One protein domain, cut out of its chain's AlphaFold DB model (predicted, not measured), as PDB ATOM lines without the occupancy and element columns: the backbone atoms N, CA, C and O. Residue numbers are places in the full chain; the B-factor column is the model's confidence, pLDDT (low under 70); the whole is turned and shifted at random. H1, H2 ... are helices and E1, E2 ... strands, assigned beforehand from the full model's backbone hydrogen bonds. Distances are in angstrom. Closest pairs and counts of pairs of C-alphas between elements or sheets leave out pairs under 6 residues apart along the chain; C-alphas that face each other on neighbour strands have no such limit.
ATOM      1  N   PHE A 247     -32.397 -14.861  57.848       80.06
ATOM      2  CA  PHE A 247     -32.148 -16.267  57.538       80.06
ATOM      3  C   PHE A 247     -33.428 -17.087  57.716       80.06
ATOM      4  O   PHE A 247     -34.189 -16.851  58.661       80.06
ATOM      5  N   PRO A 248     -33.684 -18.038  56.806       81.69
ATOM      6  CA  PRO A 248     -34.826 -18.919  56.936       81.69
ATOM      7  C   PRO A 248     -34.573 -19.930  58.055       81.69
ATOM      8  O   PRO A 248     -33.457 -20.437  58.206       81.69
ATOM      9  N   ASN A 249     -35.615 -20.274  58.805       83.50
ATOM     10  CA  ASN A 249     -35.577 -21.459  59.658       83.50
ATOM     11  C   ASN A 249     -35.523 -22.748  58.801       83.50
ATOM     12  O   ASN A 249     -35.585 -22.699  57.572       83.50
ATOM     13  N   LYS A 250     -35.388 -23.923  59.429       83.00
ATOM     14  CA  LYS A 250     -35.214 -25.198  58.703       83.00
ATOM     15  C   LYS A 250     -36.350 -25.492  57.711       83.00
ATOM     16  O   LYS A 250     -36.073 -25.943  56.603       83.00
ATOM     17  N   GLU A 251     -37.591 -25.232  58.102       86.25
ATOM     18  CA  GLU A 251     -38.780 -25.483  57.284       86.25
ATOM     19  C   GLU A 251     -38.911 -24.446  56.161       86.25
ATOM     20  O   GLU A 251     -39.029 -24.805  54.991       86.25
ATOM     21  N   GLU A 252     -38.779 -23.156  56.492       87.19
ATOM     22  CA  GLU A 252     -38.745 -22.061  55.513       87.19
ATOM     23  C   GLU A 252     -37.667 -22.302  54.455       87.19
ATOM     24  O   GLU A 252     -37.891 -22.064  53.267       87.19
ATOM     25  N   ARG A 253     -36.503 -22.804  54.878       89.94
ATOM     26  CA  ARG A 253     -35.393 -23.149  53.999       89.94
ATOM     27  C   ARG A 253     -35.791 -24.261  53.039       89.94
ATOM     28  O   ARG A 253     -35.676 -24.057  51.838       89.94
ATOM     29  N   GLN A 254     -36.271 -25.398  53.541       90.56
ATOM     30  CA  GLN A 254     -36.659 -26.537  52.701       90.56
ATOM     31  C   GLN A 254     -37.730 -26.148  51.676       90.56
ATOM     32  O   GLN A 254     -37.561 -26.416  50.488       90.56
ATOM     33  N   ASN A 255     -38.765 -25.427  52.112       91.44
ATOM     34  CA  ASN A 255     -39.849 -24.975  51.242       91.44
ATOM     35  C   ASN A 255     -39.356 -23.984  50.176       91.44
ATOM     36  O   ASN A 255     -39.744 -24.070  49.013       91.44
ATOM     37  N   THR A 256     -38.477 -23.051  50.553       92.56
ATOM     38  CA  THR A 256     -37.908 -22.072  49.613       92.56
ATOM     39  C   THR A 256     -36.957 -22.735  48.617       92.56
ATOM     40  O   THR A 256     -36.979 -22.393  47.439       92.56
ATOM     41  N   GLU A 257     -36.133 -23.692  49.056       94.81
ATOM     42  CA  GLU A 257     -35.225 -24.436  48.175       94.81
ATOM     43  C   GLU A 257     -35.997 -25.303  47.172       94.81
ATOM     44  O   GLU A 257     -35.655 -25.307  45.992       94.81
ATOM     45  N   GLN A 258     -37.056 -25.996  47.603       93.88
ATOM     46  CA  GLN A 258     -37.919 -26.771  46.706       93.88
ATOM     47  C   GLN A 258     -38.589 -25.881  45.656       93.88
ATOM     48  O   GLN A 258     -38.506 -26.177  44.467       93.88
ATOM     49  N   LEU A 259     -39.172 -24.759  46.089       93.81
ATOM     50  CA  LEU A 259     -39.828 -23.797  45.207       93.81
ATOM     51  C   LEU A 259     -38.857 -23.177  44.191       93.81
ATOM     52  O   LEU A 259     -39.158 -23.084  43.008       93.81
ATOM     53  N   LEU A 260     -37.665 -22.761  44.627       94.75
ATOM     54  CA  LEU A 260     -36.679 -22.193  43.706       94.75
ATOM     55  C   LEU A 260     -36.147 -23.237  42.721       94.75
ATOM     56  O   LEU A 260     -35.959 -22.915  41.551       94.75
ATOM     57  N   ASN A 261     -35.959 -24.487  43.155       93.38
ATOM     58  CA  ASN A 261     -35.579 -25.577  42.258       93.38
ATOM     59  C   ASN A 261     -36.647 -25.864  41.196       93.38
ATOM     60  O   ASN A 261     -36.274 -26.156  40.064       93.38
ATOM     61  N   SER A 262     -37.943 -25.763  41.521       92.81
ATOM     62  CA  SER A 262     -39.005 -25.892  40.512       92.81
ATOM     63  C   SER A 262     -39.079 -24.686  39.575       92.81
ATOM     64  O   SER A 262     -39.554 -24.825  38.453       92.81
ATOM     65  N   CYS A 263     -38.601 -23.511  40.001       93.75
ATOM     66  CA  CYS A 263     -38.542 -22.333  39.137       93.75
ATOM     67  C   CYS A 263     -37.358 -22.353  38.158       93.75
ATOM     68  O   CYS A 263     -37.474 -21.797  37.067       93.75
ATOM     69  N   PHE A 264     -36.219 -22.947  38.521       93.12
ATOM     70  CA  PHE A 264     -35.054 -22.995  37.635       93.12
ATOM     71  C   PHE A 264     -35.303 -23.888  36.413       93.12
ATOM     72  O   PHE A 264     -35.716 -25.038  36.544       93.12
ATOM     73  N   SER A 265     -34.993 -23.375  35.218       88.31
ATOM     74  CA  SER A 265     -35.046 -24.186  33.996       88.31
ATOM     75  C   SER A 265     -34.074 -25.366  34.075       88.31
ATOM     76  O   SER A 265     -32.942 -25.240  34.557       88.31
ATOM     77  N   LYS A 266     -34.494 -26.513  33.525       83.31
ATOM     78  CA  LYS A 266     -33.619 -27.679  33.323       83.31
ATOM     79  C   LYS A 266     -32.455 -27.353  32.385       83.31
ATOM     80  O   LYS A 266     -31.368 -27.908  32.542       83.31
ATOM     81  N   ASN A 267     -32.674 -26.455  31.423       83.38
ATOM     82  CA  ASN A 267     -31.610 -25.896  30.606       83.38
ATOM     83  C   ASN A 267     -31.090 -24.625  31.283       83.38
ATOM     84  O   ASN A 267     -31.742 -23.586  31.264       83.38
ATOM     85  N   THR A 268     -29.880 -24.685  31.836       75.88
ATOM     86  CA  THR A 268     -29.285 -23.566  32.582       75.88
ATOM     87  C   THR A 268     -29.098 -22.292  31.756       75.88
ATOM     88  O   THR A 268     -28.918 -21.231  32.343       75.88
ATOM     89  N   LEU A 269     -29.128 -22.383  30.421       80.44
ATOM     90  CA  LEU A 269     -29.077 -21.225  29.528       80.44
ATOM     91  C   LEU A 269     -30.448 -20.580  29.283       80.44
ATOM     92  O   LEU A 269     -30.509 -19.428  28.859       80.44
ATOM     93  N   ASN A 270     -31.547 -21.287  29.558       85.56
ATOM     94  CA  ASN A 270     -32.898 -20.767  29.373       85.56
ATOM     95  C   ASN A 270     -33.340 -19.946  30.596       85.56
ATOM     96  O   ASN A 270     -34.216 -20.325  31.382       85.56
ATOM     97  N   TYR A 271     -32.692 -18.799  30.783       86.62
ATOM     98  CA  TYR A 271     -33.009 -17.894  31.886       86.62
ATOM     99  C   TYR A 271     -34.404 -17.248  31.713       86.62
ATOM    100  O   TYR A 271     -35.015 -16.867  32.711       86.62
ATOM    101  N   LEU A 272     -34.938 -17.171  30.483       86.88
ATOM    102  CA  LEU A 272     -36.291 -16.674  30.190       86.88
ATOM    103  C   LEU A 272     -37.380 -17.577  30.776       86.88
ATOM    104  O   LEU A 272     -38.295 -17.079  31.424       86.88
ATOM    105  N   GLU A 273     -37.248 -18.895  30.629       89.75
ATOM    106  CA  GLU A 273     -38.137 -19.862  31.290       89.75
ATOM    107  C   GLU A 273     -38.052 -19.724  32.815       89.75
ATOM    108  O   GLU A 273     -39.070 -19.639  33.495       89.75
ATOM    109  N   THR A 274     -36.839 -19.565  33.357       91.75
ATOM    110  CA  THR A 274     -36.663 -19.290  34.794       91.75
ATOM    111  C   THR A 274     -37.361 -17.987  35.216       91.75
ATOM    112  O   THR A 274     -37.999 -17.937  36.265       91.75
ATOM    113  N   LYS A 275     -37.278 -16.924  34.401       92.12
ATOM    114  CA  LYS A 275     -37.949 -15.635  34.641       92.12
ATOM    115  C   LYS A 275     -39.473 -15.796  34.654       92.12
ATOM    116  O   LYS A 275     -40.111 -15.243  35.547       92.12
ATOM    117  N   ALA A 276     -40.030 -16.558  33.713       92.50
ATOM    118  CA  ALA A 276     -41.458 -16.857  33.654       92.50
ATOM    119  C   ALA A 276     -41.918 -17.641  34.893       92.50
ATOM    120  O   ALA A 276     -42.846 -17.210  35.578       92.50
ATOM    121  N   ASN A 277     -41.200 -18.705  35.260       94.56
ATOM    122  CA  ASN A 277     -41.541 -19.537  36.415       94.56
ATOM    123  C   ASN A 277     -41.457 -18.763  37.744       94.56
ATOM    124  O   ASN A 277     -42.291 -18.949  38.631       94.56
ATOM    125  N   LEU A 278     -40.460 -17.882  37.911       94.56
ATOM    126  CA  LEU A 278     -40.353 -17.012  39.093       94.56
ATOM    127  C   LEU A 278     -41.530 -16.027  39.178       94.56
ATOM    128  O   LEU A 278     -42.048 -15.787  40.271       94.56
ATOM    129  N   ALA A 279     -41.958 -15.474  38.038       92.62
ATOM    130  CA  ALA A 279     -43.096 -14.562  37.966       92.62
ATOM    131  C   ALA A 279     -44.418 -15.270  38.306       92.62
ATOM    132  O   ALA A 279     -45.183 -14.753  39.119       92.62
ATOM    133  N   GLU A 280     -44.641 -16.474  37.772       94.12
ATOM    134  CA  GLU A 280     -45.806 -17.319  38.076       94.12
ATOM    135  C   GLU A 280     -45.941 -17.581  39.586       94.12
ATOM    136  O   GLU A 280     -47.016 -17.447  40.174       94.12
ATOM    137  N   HIS A 281     -44.816 -17.832  40.260       92.19
ATOM    138  CA  HIS A 281     -44.777 -18.078  41.702       92.19
ATOM    139  C   HIS A 281     -44.717 -16.798  42.559       92.19
ATOM    140  O   HIS A 281     -44.570 -16.878  43.786       92.19
ATOM    141  N   ASN A 282     -44.867 -15.614  41.949       93.56
ATOM    142  CA  ASN A 282     -44.809 -14.303  42.603       93.56
ATOM    143  C   ASN A 282     -43.518 -14.085  43.418       93.56
ATOM    144  O   ASN A 282     -43.552 -13.559  44.540       93.56
ATOM    145  N   ILE A 283     -42.382 -14.521  42.871       94.75
ATOM    146  CA  ILE A 283     -41.064 -14.403  43.492       94.75
ATOM    147  C   ILE A 283     -40.322 -13.212  42.892       94.75
ATOM    148  O   ILE A 283     -40.077 -13.139  41.692       94.75
ATOM    149  N   ILE A 284     -39.904 -12.294  43.758       93.12
ATOM    150  CA  ILE A 284     -39.058 -11.153  43.415       93.12
ATOM    151  C   ILE A 284     -37.667 -11.392  44.000       93.12
ATOM    152  O   ILE A 284     -37.519 -11.674  45.194       93.12
ATOM    153  N   LEU A 285     -36.646 -11.256  43.157       94.56
ATOM    154  CA  LEU A 285     -35.242 -11.360  43.539       94.56
ATOM    155  C   LEU A 285     -34.621  -9.959  43.601       94.56
ATOM    156  O   LEU A 285     -34.605  -9.245  42.604       94.56
ATOM    157  N   ASP A 286     -34.100  -9.578  44.768       90.25
ATOM    158  CA  ASP A 286     -33.408  -8.303  45.011       90.25
ATOM    159  C   ASP A 286     -31.902  -8.566  45.241       90.25
ATOM    160  O   ASP A 286     -31.497  -8.950  46.351       90.25
ATOM    161  N   PRO A 287     -31.057  -8.454  44.196       90.19
ATOM    162  CA  PRO A 287     -29.626  -8.705  44.304       90.19
ATOM    163  C   PRO A 287     -28.907  -7.568  45.042       90.19
ATOM    164  O   PRO A 287     -28.964  -6.399  44.668       90.19
ATOM    165  N   ARG A 288     -28.150  -7.916  46.086       84.50
ATOM    166  CA  ARG A 288     -27.343  -6.975  46.871       84.50
ATOM    167  C   ARG A 288     -25.869  -7.135  46.526       84.50
ATOM    168  O   ARG A 288     -25.262  -8.177  46.785       84.50
ATOM    169  N   HIS A 289     -25.299  -6.068  45.983       76.31
ATOM    170  CA  HIS A 289     -23.909  -5.999  45.559       76.31
ATOM    171  C   HIS A 289     -23.043  -5.280  46.598       76.31
ATOM    172  O   HIS A 289     -23.484  -4.339  47.258       76.31
ATOM    173  N   PHE A 290     -21.790  -5.715  46.731       62.25
ATOM    174  CA  PHE A 290     -20.745  -4.935  47.389       62.25
ATOM    175  C   PHE A 290     -19.647  -4.657  46.369       62.25
ATOM    176  O   PHE A 290     -18.944  -5.580  45.942       62.25
ATOM    177  N   LYS A 291     -19.512  -3.387  45.966       73.44
ATOM    178  CA  LYS A 291     -18.793  -3.013  44.736       73.44
ATOM    179  C   LYS A 291     -19.389  -3.799  43.554       73.44
ATOM    180  O   LYS A 291     -20.603  -3.941  43.489       73.44
ATOM    181  N   ASN A 292     -18.559  -4.394  42.701       70.31
ATOM    182  CA  ASN A 292     -19.000  -5.113  41.497       70.31
ATOM    183  C   ASN A 292     -19.207  -6.623  41.739       70.31
ATOM    184  O   ASN A 292     -19.110  -7.421  40.816       70.31
ATOM    185  N   LYS A 293     -19.395  -7.060  42.995       71.00
ATOM    186  CA  LYS A 293     -19.581  -8.482  43.333       71.00
ATOM    187  C   LYS A 293     -20.935  -8.709  43.983       71.00
ATOM    188  O   LYS A 293     -21.241  -8.087  45.004       71.00
ATOM    189  N   LEU A 294     -21.710  -9.641  43.425       78.69
ATOM    190  CA  LEU A 294     -22.955 -10.111  44.024       78.69
ATOM    191  C   LEU A 294     -22.647 -10.737  45.389       78.69
ATOM    192  O   LEU A 294     -21.902 -11.712  45.489       78.69
ATOM    193  N   GLN A 295     -23.181 -10.141  46.455       78.94
ATOM    194  CA  GLN A 295     -22.901 -10.563  47.824       78.94
ATOM    195  C   GLN A 295     -23.988 -11.502  48.350       78.94
ATOM    196  O   GLN A 295     -23.667 -12.504  48.992       78.94
ATOM    197  N   LYS A 296     -25.262 -11.148  48.142       85.00
ATOM    198  CA  LYS A 296     -26.450 -11.926  48.527       85.00
ATOM    199  C   LYS A 296     -27.626 -11.575  47.615       85.00
ATOM    200  O   LYS A 296     -27.618 -10.519  46.993       85.00
ATOM    201  N   VAL A 297     -28.644 -12.427  47.580       91.56
ATOM    202  CA  VAL A 297     -29.925 -12.152  46.915       91.56
ATOM    203  C   VAL A 297     -31.011 -12.225  47.973       91.56
ATOM    204  O   VAL A 297     -31.093 -13.211  48.706       91.56
ATOM    205  N   MET A 298     -31.814 -11.174  48.085       91.38
ATOM    206  CA  MET A 298     -32.977 -11.179  48.958       91.38
ATOM    207  C   MET A 298     -34.183 -11.684  48.164       91.38
ATOM    208  O   MET A 298     -34.551 -11.102  47.148       91.38
ATOM    209  N   ILE A 299     -34.784 -12.774  48.623       94.12
ATOM    210  CA  ILE A 299     -35.890 -13.464  47.959       94.12
ATOM    211  C   ILE A 299     -37.183 -13.041  48.648       94.12
ATOM    212  O   ILE A 299     -37.341 -13.240  49.854       94.12
ATOM    213  N   LYS A 300     -38.099 -12.434  47.896       92.25
ATOM    214  CA  LYS A 300     -39.401 -11.987  48.390       92.25
ATOM    215  C   LYS A 300     -40.506 -12.732  47.651       92.25
ATOM    216  O   LYS A 300     -40.669 -12.541  46.454       92.25
ATOM    217  N   GLN A 301     -41.283 -13.529  48.377       89.62
ATOM    218  CA  GLN A 301     -42.524 -14.122  47.879       89.62
ATOM    219  C   GLN A 301     -43.713 -13.343  48.452       89.62
ATOM    220  O   GLN A 301     -43.703 -12.972  49.629       89.62
ATOM    221  N   LYS A 302     -44.736 -13.065  47.636       84.06
ATOM    222  CA  LYS A 302     -45.944 -12.351  48.092       84.06
ATOM    223  C   LYS A 302     -46.555 -13.038  49.324       84.06
ATOM    224  O   LYS A 302     -46.710 -14.253  49.347       84.06
ATOM    225  N   GLY A 303     -46.871 -12.254  50.358       80.19
ATOM    226  CA  GLY A 303     -47.448 -12.755  51.614       80.19
ATOM    227  C   GLY A 303     -46.466 -13.478  52.545       80.19
ATOM    228  O   GLY A 303     -46.862 -13.876  53.636       80.19
ATOM    229  N   LYS A 304     -45.189 -13.620  52.164       84.69
ATOM    230  CA  LYS A 304     -44.152 -14.218  53.010       84.69
ATOM    231  C   LYS A 304     -43.060 -13.220  53.363       84.69
ATOM    232  O   LYS A 304     -42.839 -12.201  52.707       84.69
ATOM    233  N   LYS A 305     -42.354 -13.554  54.437       82.69
ATOM    234  CA  LYS A 305     -41.161 -12.856  54.896       82.69
ATOM    235  C   LYS A 305     -40.047 -12.945  53.845       82.69
ATOM    236  O   LYS A 305     -39.894 -13.958  53.171       82.69
ATOM    237  N   GLN A 306     -39.265 -11.877  53.721       87.31
ATOM    238  CA  GLN A 306     -38.106 -11.836  52.831       87.31
ATOM    239  C   GLN A 306     -36.952 -12.667  53.410       87.31
ATOM    240  O   GLN A 306     -36.644 -12.549  54.597       87.31
ATOM    241  N   ILE A 307     -36.306 -13.478  52.571       89.88
ATOM    242  CA  ILE A 307     -35.271 -14.438  52.982       89.88
ATOM    243  C   ILE A 307     -33.948 -14.144  52.265       89.88
ATOM    244  O   ILE A 307     -33.917 -13.798  51.087       89.88
ATOM    245  N   ASN A 308     -32.835 -14.295  52.975       88.75
ATOM    246  CA  ASN A 308     -31.482 -14.121  52.458       88.75
ATOM    247  C   ASN A 308     -30.948 -15.420  51.831       88.75
ATOM    248  O   ASN A 308     -30.835 -16.443  52.511       88.75
ATOM    249  N   SER A 309     -30.533 -15.366  50.559       90.94
ATOM    250  CA  SER A 309     -30.041 -16.533  49.809       90.94
ATOM    251  C   SER A 309     -28.826 -17.229  50.431       90.94
ATOM    252  O   SER A 309     -28.617 -18.414  50.185       90.94
ATOM    253  N   LYS A 310     -28.047 -16.550  51.287       86.25
ATOM    254  CA  LYS A 310     -26.934 -17.182  52.021       86.25
ATOM    255  C   LYS A 310     -27.394 -18.267  52.998       86.25
ATOM    256  O   LYS A 310     -26.585 -19.116  53.357       86.25
ATOM    257  N   GLY A 311     -28.653 -18.227  53.440       84.38
ATOM    258  CA  GLY A 311     -29.253 -19.256  54.291       84.38
ATOM    259  C   GLY A 311     -29.674 -20.526  53.552       84.38
ATOM    260  O   GLY A 311     -30.080 -21.484  54.202       84.38
ATOM    261  N   LEU A 312     -29.586 -20.535  52.220       90.69
ATOM    262  CA  LEU A 312     -29.982 -21.652  51.364       90.69
ATOM    263  C   LEU A 312     -28.766 -22.495  50.946       90.69
ATOM    264  O   LEU A 312     -27.613 -22.119  51.177       90.69
ATOM    265  N   SER A 313     -29.017 -23.642  50.324       90.19
ATOM    266  CA  SER A 313     -28.004 -24.552  49.793       90.19
ATOM    267  C   SER A 313     -27.112 -23.883  48.740       90.19
ATOM    268  O   SER A 313     -27.469 -22.874  48.120       90.19
ATOM    269  N   LYS A 314     -25.907 -24.430  48.539       86.12
ATOM    270  CA  LYS A 314     -24.957 -23.875  47.560       86.12
ATOM    271  C   LYS A 314     -25.500 -23.987  46.143       86.12
ATOM    272  O   LYS A 314     -25.240 -23.114  45.325       86.12
ATOM    273  N   GLU A 315     -26.260 -25.037  45.878       87.25
ATOM    274  CA  GLU A 315     -26.905 -25.326  44.607       87.25
ATOM    275  C   GLU A 315     -27.876 -24.198  44.236       87.25
ATOM    276  O   GLU A 315     -27.767 -23.635  43.147       87.25
ATOM    277  N   ILE A 316     -28.729 -23.773  45.177       93.00
ATOM    278  CA  ILE A 316     -29.638 -22.636  44.975       93.00
ATOM    279  C   ILE A 316     -28.867 -21.330  44.792       93.00
ATOM    280  O   ILE A 316     -29.188 -20.542  43.904       93.00
ATOM    281  N   GLN A 317     -27.830 -21.088  45.599       90.25
ATOM    282  CA  GLN A 317     -27.007 -19.882  45.463       90.25
ATOM    283  C   GLN A 317     -26.347 -19.791  44.079       90.25
ATOM    284  O   GLN A 317     -26.320 -18.715  43.481       90.25
ATOM    285  N   ILE A 318     -25.854 -20.917  43.554       86.75
ATOM    286  CA  ILE A 318     -25.304 -21.012  42.198       86.75
ATOM    287  C   ILE A 318     -26.406 -20.756  41.168       86.75
ATOM    288  O   ILE A 318     -26.205 -19.921  40.294       86.75
ATOM    289  N   GLY A 319     -27.571 -21.404  41.288       89.56
ATOM    290  CA  GLY A 319     -28.710 -21.204  40.380       89.56
ATOM    291  C   GLY A 319     -29.149 -19.741  40.282       89.56
ATOM    292  O   GLY A 319     -29.260 -19.201  39.183       89.56
ATOM    293  N   LEU A 320     -29.281 -19.057  41.425       92.44
ATOM    294  CA  LEU A 320     -29.599 -17.624  41.478       92.44
ATOM    295  C   LEU A 320     -28.516 -16.767  40.817       92.44
ATOM    296  O   LEU A 320     -28.840 -15.852  40.065       92.44
ATOM    297  N   SER A 321     -27.235 -17.054  41.078       89.56
ATOM    298  CA  SER A 321     -26.127 -16.318  40.459       89.56
ATOM    299  C   SER A 321     -26.114 -16.486  38.941       89.56
ATOM    300  O   SER A 321     -25.871 -15.512  38.239       89.56
ATOM    301  N   ARG A 322     -26.382 -17.701  38.441       89.44
ATOM    302  CA  ARG A 322     -26.456 -17.992  37.002       89.44
ATOM    303  C   ARG A 322     -27.577 -17.220  36.333       89.44
ATOM    304  O   ARG A 322     -27.349 -16.543  35.339       89.44
ATOM    305  N   TYR A 323     -28.771 -17.314  36.913       91.94
ATOM    306  CA  TYR A 323     -29.951 -16.618  36.423       91.94
ATOM    307  C   TYR A 323     -29.721 -15.106  36.345       91.94
ATOM    308  O   TYR A 323     -30.012 -14.502  35.318       91.94
ATOM    309  N   LEU A 324     -29.179 -14.500  37.408       92.19
ATOM    310  CA  LEU A 324     -28.950 -13.056  37.460       92.19
ATOM    311  C   LEU A 324     -27.890 -12.592  36.454       92.19
ATOM    312  O   LEU A 324     -28.115 -11.581  35.804       92.19
ATOM    313  N   GLU A 325     -26.788 -13.334  36.290       90.19
ATOM    314  CA  GLU A 325     -25.732 -13.006  35.317       90.19
ATOM    315  C   GLU A 325     -26.254 -13.082  33.873       90.19
ATOM    316  O   GLU A 325     -26.030 -12.162  33.093       90.19
ATOM    317  N   LEU A 326     -27.017 -14.128  33.525       90.31
ATOM    318  CA  LEU A 326     -27.616 -14.257  32.188       90.31
ATOM    319  C   LEU A 326     -28.701 -13.204  31.927       90.31
ATOM    320  O   LEU A 326     -28.754 -12.643  30.837       90.31
ATOM    321  N   LYS A 327     -29.540 -12.914  32.929       90.81
ATOM    322  CA  LYS A 327     -30.570 -11.870  32.845       90.81
ATOM    323  C   LYS A 327     -29.950 -10.490  32.635       90.81
ATOM    324  O   LYS A 327     -30.439  -9.744  31.799       90.81
ATOM    325  N   GLU A 328     -28.913 -10.147  33.398       89.75
ATOM    326  CA  GLU A 328     -28.225  -8.856  33.283       89.75
ATOM    327  C   GLU A 328     -27.592  -8.687  31.898       89.75
ATOM    328  O   GLU A 328     -27.723  -7.629  31.287       89.75
ATOM    329  N   LEU A 329     -26.968  -9.747  31.377       88.62
ATOM    330  CA  LEU A 329     -26.339  -9.725  30.062       88.62
ATOM    331  C   LEU A 329     -27.358  -9.562  28.924       88.62
ATOM    332  O   LEU A 329     -27.135  -8.770  28.011       88.62
ATOM    333  N   ASP A 330     -28.483 -10.272  28.989       87.81
ATOM    334  CA  ASP A 330     -29.553 -10.141  27.997       87.81
ATOM    335  C   ASP A 330     -30.244  -8.772  28.063       87.81
ATOM    336  O   ASP A 330     -30.429  -8.124  27.036       87.81
ATOM    337  N   GLU A 331     -30.530  -8.270  29.269       88.75
ATOM    338  CA  GLU A 331     -31.119  -6.937  29.457       88.75
ATOM    339  C   GLU A 331     -30.190  -5.821  28.955       88.75
ATOM    340  O   GLU A 331     -30.670  -4.797  28.463       88.75
ATOM    341  N   LYS A 332     -28.868  -6.024  29.030       90.56
ATOM    342  CA  LYS A 332     -27.869  -5.109  28.469       90.56
ATOM    343  C   LYS A 332     -27.773  -5.204  26.939       90.56
ATOM    344  O   LYS A 332     -27.520  -4.191  26.288       90.56
ATOM    345  N   HIS A 333     -28.009  -6.383  26.362       89.56
ATOM    346  CA  HIS A 333     -27.880  -6.651  24.925       89.56
ATOM    347  C   HIS A 333     -29.123  -7.355  24.336       89.56
ATOM    348  O   HIS A 333     -29.009  -8.451  23.790       89.56
ATOM    349  N   PRO A 334     -30.309  -6.718  24.329       83.88
ATOM    350  CA  PRO A 334     -31.584  -7.384  24.015       83.88
ATOM    351  C   PRO A 334     -31.728  -7.855  22.558       83.88
ATOM    352  O   PRO A 334     -32.616  -8.638  22.235       83.88
ATOM    353  N   ARG A 335     -30.883  -7.356  21.645       84.50
ATOM    354  CA  ARG A 335     -30.843  -7.782  20.231       84.50
ATOM    355  C   ARG A 335     -29.838  -8.906  19.975       84.50
ATOM    356  O   ARG A 335     -29.771  -9.420  18.863       84.50
ATOM    357  N   TYR A 336     -29.037  -9.261  20.975       84.44
ATOM    358  CA  TYR A 336     -28.072 -10.341  20.883       84.44
ATOM    359  C   TYR A 336     -28.771 -11.656  21.221       84.44
ATOM    360  O   TYR A 336     -29.342 -11.792  22.300       84.44
ATOM    361  N   ASN A 337     -28.733 -12.640  20.318       84.88
ATOM    362  CA  ASN A 337     -29.312 -13.958  20.588       84.88
ATOM    363  C   ASN A 337     -28.401 -14.755  21.537       84.88
ATOM    364  O   ASN A 337     -27.691 -15.685  21.136       84.88
ATOM    365  N   LEU A 338     -28.408 -14.346  22.806       85.88
ATOM    366  CA  LEU A 338     -27.510 -14.830  23.843       85.88
ATOM    367  C   LEU A 338     -27.652 -16.342  24.040       85.88
ATOM    368  O   LEU A 338     -26.653 -17.054  24.094       85.88
ATOM    369  N   GLY A 339     -28.887 -16.848  24.082       82.75
ATOM    370  CA  GLY A 339     -29.162 -18.272  24.271       82.75
ATOM    371  C   GLY A 339     -28.528 -19.148  23.187       82.75
ATOM    372  O   GLY A 339     -27.834 -20.115  23.508       82.75
ATOM    373  N   GLN A 340     -28.706 -18.789  21.910       84.62
ATOM    374  CA  GLN A 340     -28.134 -19.543  20.791       84.62
ATOM    375  C   GLN A 340     -26.603 -19.451  20.771       84.62
ATOM    376  O   GLN A 340     -25.931 -20.470  20.618       84.62
ATOM    377  N   LYS A 341     -26.040 -18.253  20.978       88.50
ATOM    378  CA  LYS A 341     -24.585 -18.025  20.991       88.50
ATOM    379  C   LYS A 341     -23.893 -18.805  22.109       88.50
ATOM    380  O   LYS A 341     -22.922 -19.513  21.848       88.50
ATOM    381  N   LEU A 342     -24.437 -18.765  23.327       89.62
ATOM    382  CA  LEU A 342     -23.910 -19.544  24.448       89.62
ATOM    383  C   LEU A 342     -24.050 -21.051  24.214       89.62
ATOM    384  O   LEU A 342     -23.150 -21.803  24.578       89.62
ATOM    385  N   HIS A 343     -25.135 -21.507  23.582       87.44
ATOM    386  CA  HIS A 343     -25.294 -22.922  23.251       87.44
ATOM    387  C   HIS A 343     -24.221 -23.400  22.260       87.44
ATOM    388  O   HIS A 343     -23.598 -24.439  22.486       87.44
ATOM    389  N   THR A 344     -23.940 -22.613  21.217       89.69
ATOM    390  CA  THR A 344     -22.849 -22.878  20.268       89.69
ATOM    391  C   THR A 344     -21.497 -22.951  20.974       89.69
ATOM    392  O   THR A 344     -20.776 -23.934  20.806       89.69
ATOM    393  N   ALA A 345     -21.174 -21.966  21.818       89.19
ATOM    394  CA  ALA A 345     -19.916 -21.942  22.559       89.19
ATOM    395  C   ALA A 345     -19.769 -23.149  23.501       89.19
ATOM    396  O   ALA A 345     -18.723 -23.795  23.531       89.19
ATOM    397  N   ILE A 346     -20.830 -23.514  24.231       88.44
ATOM    398  CA  ILE A 346     -20.822 -24.705  25.090       88.44
ATOM    399  C   ILE A 346     -20.576 -25.964  24.266       88.44
ATOM    400  O   ILE A 346     -19.772 -26.794  24.679       88.44
ATOM    401  N   ASN A 347     -21.245 -26.129  23.124       89.56
ATOM    402  CA  ASN A 347     -21.052 -27.306  22.280       89.56
ATOM    403  C   ASN A 347     -19.609 -27.386  21.771       89.56
ATOM    404  O   ASN A 347     -19.002 -28.448  21.872       89.56
ATOM    405  N   LEU A 348     -19.019 -26.265  21.343       89.50
ATOM    406  CA  LEU A 348     -17.607 -26.208  20.952       89.50
ATOM    407  C   LEU A 348     -16.676 -26.635  22.092       89.50
ATOM    408  O   LEU A 348     -15.833 -27.509  21.884       89.50
ATOM    409  N   ILE A 349     -16.872 -26.099  23.303       87.88
ATOM    410  CA  ILE A 349     -16.066 -26.465  24.479       87.88
ATOM    411  C   ILE A 349     -16.253 -27.943  24.830       87.88
ATOM    412  O   ILE A 349     -15.295 -28.633  25.167       87.88
ATOM    413  N   LYS A 350     -17.486 -28.454  24.748       85.62
ATOM    414  CA  LYS A 350     -17.800 -29.843  25.088       85.62
ATOM    415  C   LYS A 350     -17.251 -30.848  24.074       85.62
ATOM    416  O   LYS A 350     -16.906 -31.949  24.494       85.62
ATOM    417  N   THR A 351     -17.172 -30.485  22.798       88.12
ATOM    418  CA  THR A 351     -16.585 -31.321  21.740       88.12
ATOM    419  C   THR A 351     -15.057 -31.350  21.826       88.12
ATOM    420  O   THR A 351     -14.451 -32.370  21.523       88.12
ATOM    421  N   HIS A 352     -14.435 -30.277  22.323       86.88
ATOM    422  CA  HIS A 352     -12.976 -30.119  22.395       86.88
ATOM    423  C   HIS A 352     -12.433 -30.154  23.837       86.88
ATOM    424  O   HIS A 352     -11.433 -29.518  24.159       86.88
ATOM    425  N   ARG A 353     -13.078 -30.915  24.734       78.44
ATOM    426  CA  ARG A 353     -12.707 -31.021  26.168       78.44
ATOM    427  C   ARG A 353     -11.278 -31.517  26.417       78.44
ATOM    428  O   ARG A 353     -10.718 -31.257  27.486       78.44
ATOM    429  N   SER A 354     -10.734 -32.274  25.466       77.56
ATOM    430  CA  SER A 354      -9.393 -32.867  25.500       77.56
ATOM    431  C   SER A 354      -8.311 -31.976  24.885       77.56
ATOM    432  O   SER A 354      -7.130 -32.299  25.000       77.56
ATOM    433  N   SER A 355      -8.684 -30.873  24.230       78.12
ATOM    434  CA  SER A 355      -7.738 -29.931  23.630       78.12
ATOM    435  C   SER A 355      -6.939 -29.172  24.698       78.12
ATOM    436  O   SER A 355      -7.333 -29.081  25.869       78.12
ATOM    437  N   THR A 356      -5.785 -28.624  24.314       80.62
ATOM    438  CA  THR A 356      -5.069 -27.667  25.171       80.62
ATOM    439  C   THR A 356      -5.872 -26.367  25.300       80.62
ATOM    440  O   THR A 356      -6.781 -26.120  24.507       80.62
ATOM    441  N   LEU A 357      -5.580 -25.534  26.305       80.75
ATOM    442  CA  LEU A 357      -6.276 -24.249  26.455       80.75
ATOM    443  C   LEU A 357      -6.040 -23.321  25.257       80.75
ATOM    444  O   LEU A 357      -6.988 -22.671  24.834       80.75
ATOM    445  N   ASP A 358      -4.833 -23.316  24.688       80.06
ATOM    446  CA  ASP A 358      -4.483 -22.491  23.522       80.06
ATOM    447  C   ASP A 358      -5.206 -22.972  22.252       80.06
ATOM    448  O   ASP A 358      -5.701 -22.168  21.457       80.06
ATOM    449  N   ASP A 359      -5.337 -24.293  22.082       84.19
ATOM    450  CA  ASP A 359      -6.121 -24.872  20.986       84.19
ATOM    451  C   ASP A 359      -7.611 -24.565  21.155       84.19
ATOM    452  O   ASP A 359      -8.290 -24.204  20.195       84.19
ATOM    453  N   LEU A 360      -8.129 -24.695  22.381       85.62
ATOM    454  CA  LEU A 360      -9.523 -24.396  22.690       85.62
ATOM    455  C   LEU A 360      -9.835 -22.915  22.451       85.62
ATOM    456  O   LEU A 360     -10.863 -22.611  21.851       85.62
ATOM    457  N   ASP A 361      -8.953 -22.013  22.877       87.38
ATOM    458  CA  ASP A 361      -9.064 -20.575  22.634       87.38
ATOM    459  C   ASP A 361      -9.044 -20.264  21.131       87.38
ATOM    460  O   ASP A 361      -9.936 -19.596  20.616       87.38
ATOM    461  N   SER A 362      -8.125 -20.876  20.379       87.19
ATOM    462  CA  SER A 362      -8.063 -20.737  18.917       87.19
ATOM    463  C   SER A 362      -9.337 -21.222  18.210       87.19
ATOM    464  O   SER A 362      -9.762 -20.643  17.206       87.19
ATOM    465  N   ILE A 363      -9.960 -22.297  18.703       89.94
ATOM    466  CA  ILE A 363     -11.228 -22.825  18.174       89.94
ATOM    467  C   ILE A 363     -12.389 -21.889  18.512       89.94
ATOM    468  O   ILE A 363     -13.244 -21.646  17.659       89.94
ATOM    469  N   LEU A 364     -12.418 -21.357  19.735       90.19
ATOM    470  CA  LEU A 364     -13.416 -20.386  20.174       90.19
ATOM    471  C   LEU A 364     -13.326 -19.094  19.352       90.19
ATOM    472  O   LEU A 364     -14.357 -18.638  18.854       90.19
ATOM    473  N   HIS A 365     -12.115 -18.587  19.103       90.31
ATOM    474  CA  HIS A 365     -11.877 -17.367  18.322       90.31
ATOM    475  C   HIS A 365     -12.411 -17.485  16.895       90.31
ATOM    476  O   HIS A 365     -13.075 -16.580  16.398       90.31
ATOM    477  N   LYS A 366     -12.245 -18.647  16.250       90.25
ATOM    478  CA  LYS A 366     -12.826 -18.902  14.917       90.25
ATOM    479  C   LYS A 366     -14.357 -18.835  14.888       90.25
ATOM    480  O   LYS A 366     -14.931 -18.665  13.816       90.25
ATOM    481  N   ALA A 367     -15.014 -18.986  16.035       88.62
ATOM    482  CA  ALA A 367     -16.463 -18.913  16.182       88.62
ATOM    483  C   ALA A 367     -16.957 -17.575  16.778       88.62
ATOM    484  O   ALA A 367     -18.154 -17.453  17.055       88.62
ATOM    485  N   GLY A 368     -16.074 -16.580  16.943       88.25
ATOM    486  CA  GLY A 368     -16.396 -15.260  17.505       88.25
ATOM    487  C   GLY A 368     -16.434 -15.221  19.037       88.25
ATOM    488  O   GLY A 368     -17.192 -14.446  19.627       88.25
ATOM    489  N   PHE A 369     -15.673 -16.098  19.697       92.19
ATOM    490  CA  PHE A 369     -15.565 -16.175  21.154       92.19
ATOM    491  C   PHE A 369     -14.099 -16.147  21.595       92.19
ATOM    492  O   PHE A 369     -13.247 -16.651  20.889       92.19
ATOM    493  N   GLY A 370     -13.799 -15.662  22.793       88.12
ATOM    494  CA  GLY A 370     -12.464 -15.770  23.393       88.12
ATOM    495  C   GLY A 370     -12.487 -16.523  24.719       88.12
ATOM    496  O   GLY A 370     -13.542 -16.695  25.344       88.12
ATOM    497  N   LEU A 371     -11.319 -16.950  25.184       87.25
ATOM    498  CA  LEU A 371     -11.125 -17.520  26.509       87.25
ATOM    499  C   LEU A 371     -10.405 -16.523  27.424       87.25
ATOM    500  O   LEU A 371      -9.239 -16.190  27.238       87.25
ATOM    501  N   GLU A 372     -11.070 -16.109  28.499       85.62
ATOM    502  CA  GLU A 372     -10.463 -15.247  29.512       85.62
ATOM    503  C   GLU A 372     -10.097 -16.018  30.776       85.62
ATOM    504  O   GLU A 372     -10.912 -16.721  31.383       85.62
ATOM    505  N   VAL A 373      -8.865 -15.825  31.244       81.69
ATOM    506  CA  VAL A 373      -8.384 -16.422  32.490       81.69
ATOM    507  C   VAL A 373      -8.690 -15.496  33.664       81.69
ATOM    508  O   VAL A 373      -8.178 -14.386  33.772       81.69
ATOM    509  N   THR A 374      -9.476 -15.980  34.624       74.88
ATOM    510  CA  THR A 374      -9.675 -15.269  35.889       74.88
ATOM    511  C   THR A 374      -8.517 -15.574  36.833       74.88
ATOM    512  O   THR A 374      -8.404 -16.699  37.320       74.88
ATOM    513  N   MET A 375      -7.686 -14.581  37.158       69.75
ATOM    514  CA  MET A 375      -6.548 -14.736  38.075       69.75
ATOM    515  C   MET A 375      -6.778 -14.088  39.448       69.75
ATOM    516  O   MET A 375      -7.485 -13.093  39.605       69.75
ATOM    517  N   THR A 376      -6.149 -14.646  40.485       61.72
ATOM    518  CA  THR A 376      -5.981 -13.959  41.771       61.72
ATOM    519  C   THR A 376      -4.958 -12.832  41.644       61.72
ATOM    520  O   THR A 376      -4.077 -12.878  40.794       61.72
ATOM    521  N   LYS A 377      -4.972 -11.889  42.597       55.69
ATOM    522  CA  LYS A 377      -3.894 -10.892  42.755       55.69
ATOM    523  C   LYS A 377      -2.493 -11.504  42.919       55.69
ATOM    524  O   LYS A 377      -1.513 -10.806  42.724       55.69
ATOM    525  N   ALA A 378      -2.409 -12.774  43.314       49.66
ATOM    526  CA  ALA A 378      -1.162 -13.514  43.482       49.66
ATOM    527  C   ALA A 378      -0.827 -14.394  42.258       49.66
ATOM    528  O   ALA A 378      -0.037 -15.320  42.384       49.66
ATOM    529  N   GLY A 379      -1.474 -14.168  41.109       52.03
ATOM    530  CA  GLY A 379      -1.196 -14.880  39.856       52.03
ATOM    531  C   GLY A 379      -1.849 -16.259  39.719       52.03
ATOM    532  O   GLY A 379      -1.809 -16.843  38.650       52.03
ATOM    533  N   PHE A 380      -2.512 -16.795  40.750       58.44
ATOM    534  CA  PHE A 380      -3.175 -18.105  40.637       58.44
ATOM    535  C   PHE A 380      -4.449 -18.056  39.787       58.44
ATOM    536  O   PHE A 380      -5.332 -17.242  40.061       58.44
ATOM    537  N   VAL A 381      -4.608 -18.996  38.854       67.12
ATOM    538  CA  VAL A 381      -5.832 -19.160  38.055       67.12
ATOM    539  C   VAL A 381      -7.013 -19.609  38.930       67.12
ATOM    540  O   VAL A 381      -7.058 -20.719  39.469       67.12
ATOM    541  N   GLN A 382      -8.017 -18.744  39.069       68.75
ATOM    542  CA  GLN A 382      -9.269 -19.031  39.768       68.75
ATOM    543  C   GLN A 382     -10.290 -19.745  38.885       68.75
ATOM    544  O   GLN A 382     -11.048 -20.563  39.408       68.75
ATOM    545  N   GLY A 383     -10.290 -19.505  37.577       80.50
ATOM    546  CA  GLY A 383     -11.228 -20.102  36.629       80.50
ATOM    547  C   GLY A 383     -11.111 -19.470  35.248       80.50
ATOM    548  O   GLY A 383     -10.206 -18.674  35.019       80.50
ATOM    549  N   TYR A 384     -12.043 -19.826  34.370       85.12
ATOM    550  CA  TYR A 384     -12.122 -19.320  33.005       85.12
ATOM    551  C   TYR A 384     -13.488 -18.673  32.763       85.12
ATOM    552  O   TYR A 384     -14.494 -19.079  33.367       85.12
ATOM    553  N   SER A 385     -13.507 -17.684  31.886       88.88
ATOM    554  CA  SER A 385     -14.702 -17.040  31.357       88.88
ATOM    555  C   SER A 385     -14.694 -17.155  29.838       88.88
ATOM    556  O   SER A 385     -13.639 -17.168  29.215       88.88
ATOM    557  N   LEU A 386     -15.883 -17.260  29.258       91.12
ATOM    558  CA  LEU A 386     -16.105 -17.130  27.831       91.12
ATOM    559  C   LEU A 386     -16.259 -15.642  27.532       91.12
ATOM    560  O   LEU A 386     -17.188 -15.022  28.046       91.12
ATOM    561  N   TYR A 387     -15.369 -15.094  26.725       92.31
ATOM    562  CA  TYR A 387     -15.478 -13.745  26.194       92.31
ATOM    563  C   TYR A 387     -16.308 -13.772  24.906       92.31
ATOM    564  O   TYR A 387     -16.083 -14.592  24.019       92.31
ATOM    565  N   LEU A 388     -17.319 -12.917  24.829       91.31
ATOM    566  CA  LEU A 388     -18.223 -12.771  23.696       91.31
ATOM    567  C   LEU A 388     -17.752 -11.564  22.882       91.31
ATOM    568  O   LEU A 388     -18.069 -10.427  23.231       91.31
ATOM    569  N   GLU A 389     -16.994 -11.805  21.812       89.75
ATOM    570  CA  GLU A 389     -16.319 -10.738  21.056       89.75
ATOM    571  C   GLU A 389     -17.304  -9.724  20.469       89.75
ATOM    572  O   GLU A 389     -17.073  -8.520  20.548       89.75
ATOM    573  N   ASP A 390     -18.441 -10.216  19.964       87.38
ATOM    574  CA  ASP A 390     -19.500  -9.415  19.337       87.38
ATOM    575  C   ASP A 390     -20.052  -8.304  20.249       87.38
ATOM    576  O   ASP A 390     -20.557  -7.292  19.762       87.38
ATOM    577  N   ILE A 391     -20.020  -8.518  21.568       89.62
ATOM    578  CA  ILE A 391     -20.611  -7.605  22.556       89.62
ATOM    579  C   ILE A 391     -19.621  -7.134  23.625       89.62
ATOM    580  O   ILE A 391     -20.003  -6.321  24.461       89.62
ATOM    581  N   ASN A 392     -18.359  -7.573  23.556       89.25
ATOM    582  CA  ASN A 392     -17.294  -7.240  24.503       89.25
ATOM    583  C   ASN A 392     -17.702  -7.505  25.967       89.25
ATOM    584  O   ASN A 392     -17.584  -6.646  26.840       89.25
ATOM    585  N   GLU A 393     -18.231  -8.702  26.220       91.06
ATOM    586  CA  GLU A 393     -18.696  -9.135  27.541       91.06
ATOM    587  C   GLU A 393     -18.186 -10.528  27.883       91.06
ATOM    588  O   GLU A 393     -17.975 -11.356  27.000       91.06
ATOM    589  N   SER A 394     -18.066 -10.824  29.177       89.69
ATOM    590  CA  SER A 394     -17.546 -12.111  29.650       89.69
ATOM    591  C   SER A 394     -18.559 -12.858  30.510       89.69
ATOM    592  O   SER A 394     -19.091 -12.323  31.480       89.69
ATOM    593  N   VAL A 395     -18.760 -14.142  30.211       89.00
ATOM    594  CA  VAL A 395     -19.617 -15.054  30.981       89.00
ATOM    595  C   VAL A 395     -18.768 -16.130  31.630       89.00
ATOM    596  O   VAL A 395     -18.031 -16.856  30.965       89.00
ATOM    597  N   LYS A 396     -18.878 -16.300  32.946       88.12
ATOM    598  CA  LYS A 396     -18.064 -17.305  33.650       88.12
ATOM    599  C   LYS A 396     -18.403 -18.719  33.187       88.12
ATOM    600  O   LYS A 396     -19.571 -19.079  33.059       88.12
ATOM    601  N   PHE A 397     -17.407 -19.600  33.101       86.50
ATOM    602  CA  PHE A 397     -17.646 -21.020  32.796       86.50
ATOM    603  C   PHE A 397     -18.552 -21.697  33.832       86.50
ATOM    604  O   PHE A 397     -19.405 -22.516  33.488       86.50
ATOM    605  N   SER A 398     -18.444 -21.292  35.103       79.81
ATOM    606  CA  SER A 398     -19.361 -21.743  36.153       79.81
ATOM    607  C   SER A 398     -20.815 -21.375  35.861       79.81
ATOM    608  O   SER A 398     -21.715 -22.098  36.296       79.81
ATOM    609  N   THR A 399     -21.040 -20.275  35.139       84.25
ATOM    610  CA  THR A 399     -22.361 -19.802  34.725       84.25
ATOM    611  C   THR A 399     -22.923 -20.639  33.585       84.25
ATOM    612  O   THR A 399     -24.085 -21.032  33.630       84.25
ATOM    613  N   LEU A 400     -22.048 -21.073  32.678       84.06
ATOM    614  CA  LEU A 400     -22.341 -22.014  31.593       84.06
ATOM    615  C   LEU A 400     -22.484 -23.478  32.050       84.06
ATOM    616  O   LEU A 400     -22.757 -24.360  31.242       84.06
ATOM    617  N   GLY A 401     -22.281 -23.765  33.339       78.44
ATOM    618  CA  GLY A 401     -22.326 -25.133  33.858       78.44
ATOM    619  C   GLY A 401     -21.095 -25.977  33.525       78.44
ATOM    620  O   GLY A 401     -21.141 -27.185  33.726       78.44
ATOM    621  N   ILE A 402     -20.005 -25.355  33.070       80.56
ATOM    622  CA  ILE A 402     -18.743 -26.023  32.739       80.56
ATOM    623  C   ILE A 402     -17.863 -26.060  33.991       80.56
ATOM    624  O   ILE A 402     -17.559 -25.032  34.607       80.56
ATOM    625  N   THR A 403     -17.450 -27.257  34.395       72.50
ATOM    626  CA  THR A 403     -16.598 -27.467  35.569       72.50
ATOM    627  C   THR A 403     -15.126 -27.591  35.177       72.50
ATOM    628  O   THR A 403     -14.790 -28.068  34.100       72.50
ATOM    629  N   LYS A 404     -14.207 -27.234  36.087       66.75
ATOM    630  CA  LYS A 404     -12.754 -27.375  35.844       66.75
ATOM    631  C   LYS A 404     -12.324 -28.805  35.495       66.75
ATOM    632  O   LYS A 404     -11.340 -28.981  34.793       66.75
ATOM    633  N   LYS A 405     -13.051 -29.811  35.997       64.81
ATOM    634  CA  LYS A 405     -12.785 -31.233  35.731       64.81
ATOM    635  C   LYS A 405     -13.118 -31.642  34.296       64.81
ATOM    636  O   LYS A 405     -12.596 -32.642  33.829       64.81
ATOM    637  N   GLU A 406     -13.989 -30.895  33.621       65.56
ATOM    638  CA  GLU A 406     -14.362 -31.163  32.230       65.56
ATOM    639  C   GLU A 406     -13.332 -30.633  31.225       65.56
ATOM    640  O   GLU A 406     -13.454 -30.941  30.046       65.56
ATOM    641  N   LEU A 407     -12.318 -29.888  31.681       68.62
ATOM    642  CA  LEU A 407     -11.174 -29.446  30.885       68.62
ATOM    643  C   LEU A 407      -9.953 -30.271  31.317       68.62
ATOM    644  O   LEU A 407      -9.403 -30.033  32.399       68.62
ATOM    645  N   GLN A 408      -9.549 -31.254  30.501       56.41
ATOM    646  CA  GLN A 408      -8.546 -32.273  30.868       56.41
ATOM    647  C   GLN A 408      -7.164 -31.698  31.246       56.41
ATOM    648  O   GLN A 408      -6.423 -32.348  31.976       56.41
ATOM    649  N   ASN A 409      -6.860 -30.449  30.875       52.03
ATOM    650  CA  ASN A 409      -5.542 -29.831  31.062       52.03
ATOM    651  C   ASN A 409      -5.467 -28.744  32.157       52.03
ATOM    652  O   ASN A 409      -4.429 -28.104  32.327       52.03
ATOM    653  N   SER A 410      -6.527 -28.528  32.952       49.97
ATOM    654  CA  SER A 410      -6.585 -27.379  33.881       49.97
ATOM    655  C   SER A 410      -5.611 -27.423  35.073       49.97
ATOM    656  O   SER A 410      -5.446 -26.406  35.745       49.97
ATOM    657  N   THR A 411      -4.945 -28.555  35.332       44.81
ATOM    658  CA  THR A 411      -3.984 -28.709  36.444       44.81
ATOM    659  C   THR A 411      -2.523 -28.675  35.989       44.81
ATOM    660  O   THR A 411      -1.713 -28.021  36.644       44.81
ATOM    661  N   GLU A 412      -2.185 -29.296  34.853       42.16
ATOM    662  CA  GLU A 412      -0.815 -29.292  34.309       42.16
ATOM    663  C   GLU A 412      -0.507 -28.006  33.532       42.16
ATOM    664  O   GLU A 412       0.524 -27.383  33.789       42.16
ATOM    665  N   GLN A 413      -1.424 -27.487  32.706       44.41
ATOM    666  CA  GLN A 413      -1.213 -26.170  32.091       44.41
ATOM    667  C   GLN A 413      -1.316 -25.024  33.098       44.41
ATOM    668  O   GLN A 413      -0.660 -24.015  32.909       44.41
ATOM    669  N   ALA A 414      -2.020 -25.174  34.225       41.50
ATOM    670  CA  ALA A 414      -1.917 -24.198  35.312       41.50
ATOM    671  C   ALA A 414      -0.510 -24.185  35.935       41.50
ATOM    672  O   ALA A 414      -0.049 -23.122  36.331       41.50
ATOM    673  N   SER A 415       0.208 -25.317  35.986       38.66
ATOM    674  CA  SER A 415       1.628 -25.330  36.381       38.66
ATOM    675  C   SER A 415       2.562 -24.751  35.311       38.66
ATOM    676  O   SER A 415       3.510 -24.056  35.664       38.66
ATOM    677  N   ILE A 416       2.256 -24.945  34.023       39.94
ATOM    678  CA  ILE A 416       3.044 -24.416  32.898       39.94
ATOM    679  C   ILE A 416       2.781 -22.917  32.674       39.94
ATOM    680  O   ILE A 416       3.728 -22.173  32.471       39.94
ATOM    681  N   ILE A 417       1.547 -22.429  32.828       39.88
ATOM    682  CA  ILE A 417       1.178 -21.001  32.830       39.88
ATOM    683  C   ILE A 417       1.677 -20.320  34.114       39.88
ATOM    684  O   ILE A 417       2.124 -19.182  34.050       39.88
ATOM    685  N   ASN A 418       1.734 -21.012  35.261       39.41
ATOM    686  CA  ASN A 418       2.465 -20.509  36.436       39.41
ATOM    687  C   ASN A 418       3.993 -20.466  36.211       39.41
ATOM    688  O   ASN A 418       4.675 -19.730  36.918       39.41
ATOM    689  N   GLY A 419       4.528 -21.221  35.241       32.22
ATOM    690  CA  GLY A 419       5.922 -21.133  34.788       32.22
ATOM    691  C   GLY A 419       6.155 -20.077  33.695       32.22
ATOM    692  O   GLY A 419       7.186 -19.404  33.699       32.22
ATOM    693  N   LEU A 420       5.186 -19.877  32.796       30.75
ATOM    694  CA  LEU A 420       5.265 -19.007  31.615       30.75
ATOM    695  C   LEU A 420       4.676 -17.603  31.825       30.75
ATOM    696  O   LEU A 420       5.025 -16.696  31.079       30.75
TER     697      LEU A 420
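This is residues 247 to 420 of the 864 residues of an uncharacterized protein of Pseudomonas sp. MB-090624 (UniProt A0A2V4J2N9). Two lobes sit end to end along the longest axis: in the first, helices H1 and H2 and the two-strand hairpin E1 and E2 gather round H3; in the second, helices H4 and H5 pack on a three-strand sheet, E3 E4 E5. H3 lies where the lobes meet, beside E5, and H6 lies at the far end of the second lobe after a long link. The 174 printed residues hold six named helices and five named strands in the order H1 H2 E1 E2 H3 H4 H5 E3 E4 E5 H6, of mixed class, with both sheets antiparallel. The whole is compact, with a radius of gyration of the C-alphas of 17.8 A, yet only just elongated, spanning 55 by 36 by 29 A.

Find C-alpha 250 at (-35.214, -25.198, 58.703); from there H1 runs 20.1 A to residue 263. Next come H2, residues 271 to 280, then E1, residues 283 to 290, 22.8 A, and E2, residues 293 to 301, 24.1 A. H3, residues 314 to 332, begins at (-24.957, -23.875, 47.560) and is 26.9 A long. H4 is residues 338 to 351, H5 residues 357 to 366, E3 residues 369 to 375, E4 residues 381 to 388 and E5 residues 393 to 396. H6, residues 412 to 420, ends at (5.265, -19.007, 31.615).

Look first at H1, which touches H2 at a steep tilt of 56 degrees, opposite ways, the closest C-alphas being those of Cys 263 and Asn 277, 4.9 A apart. H2 touches H3 about perpendicular, at 73 degrees, the C-alphas of Tyr 271 and Tyr 323 being closest at 5.6 A. In the hairpin E1 and E2, N 286 and O 298 are 2.9 A apart, within hydrogen-bond range. H3 only grazes the sheet E3 E4 E5, with residues 322 to 329. E3, E4 and E5 form a meander, each strand the antiparallel neighbour of the one before; within hydrogen-bond range are N 372 and O 385 at 2.9 A, and N 386 and O 395 at 2.8 A. H4 on one face of this sheet makes two layers, one of helix and one of strands. H4 and H5, a helical hairpin, touch at Ile 349 and Leu 360, whose C-alphas, the closest, are 7.1 A apart. H5 stands at the sheet's level, its height over the sheet 2.8 A. In H1 to H6 every O i to N i+4 pair is within hydrogen-bond range.

The C-alphas farthest apart, those of Gly 303 and Leu 420, are 56.7 A apart. The printed part has no cut; its long links are E2 to H3 and E5 to H6. pLDDT is under 70 at residue 290, residues 375 to 382 and residues 404 to 420.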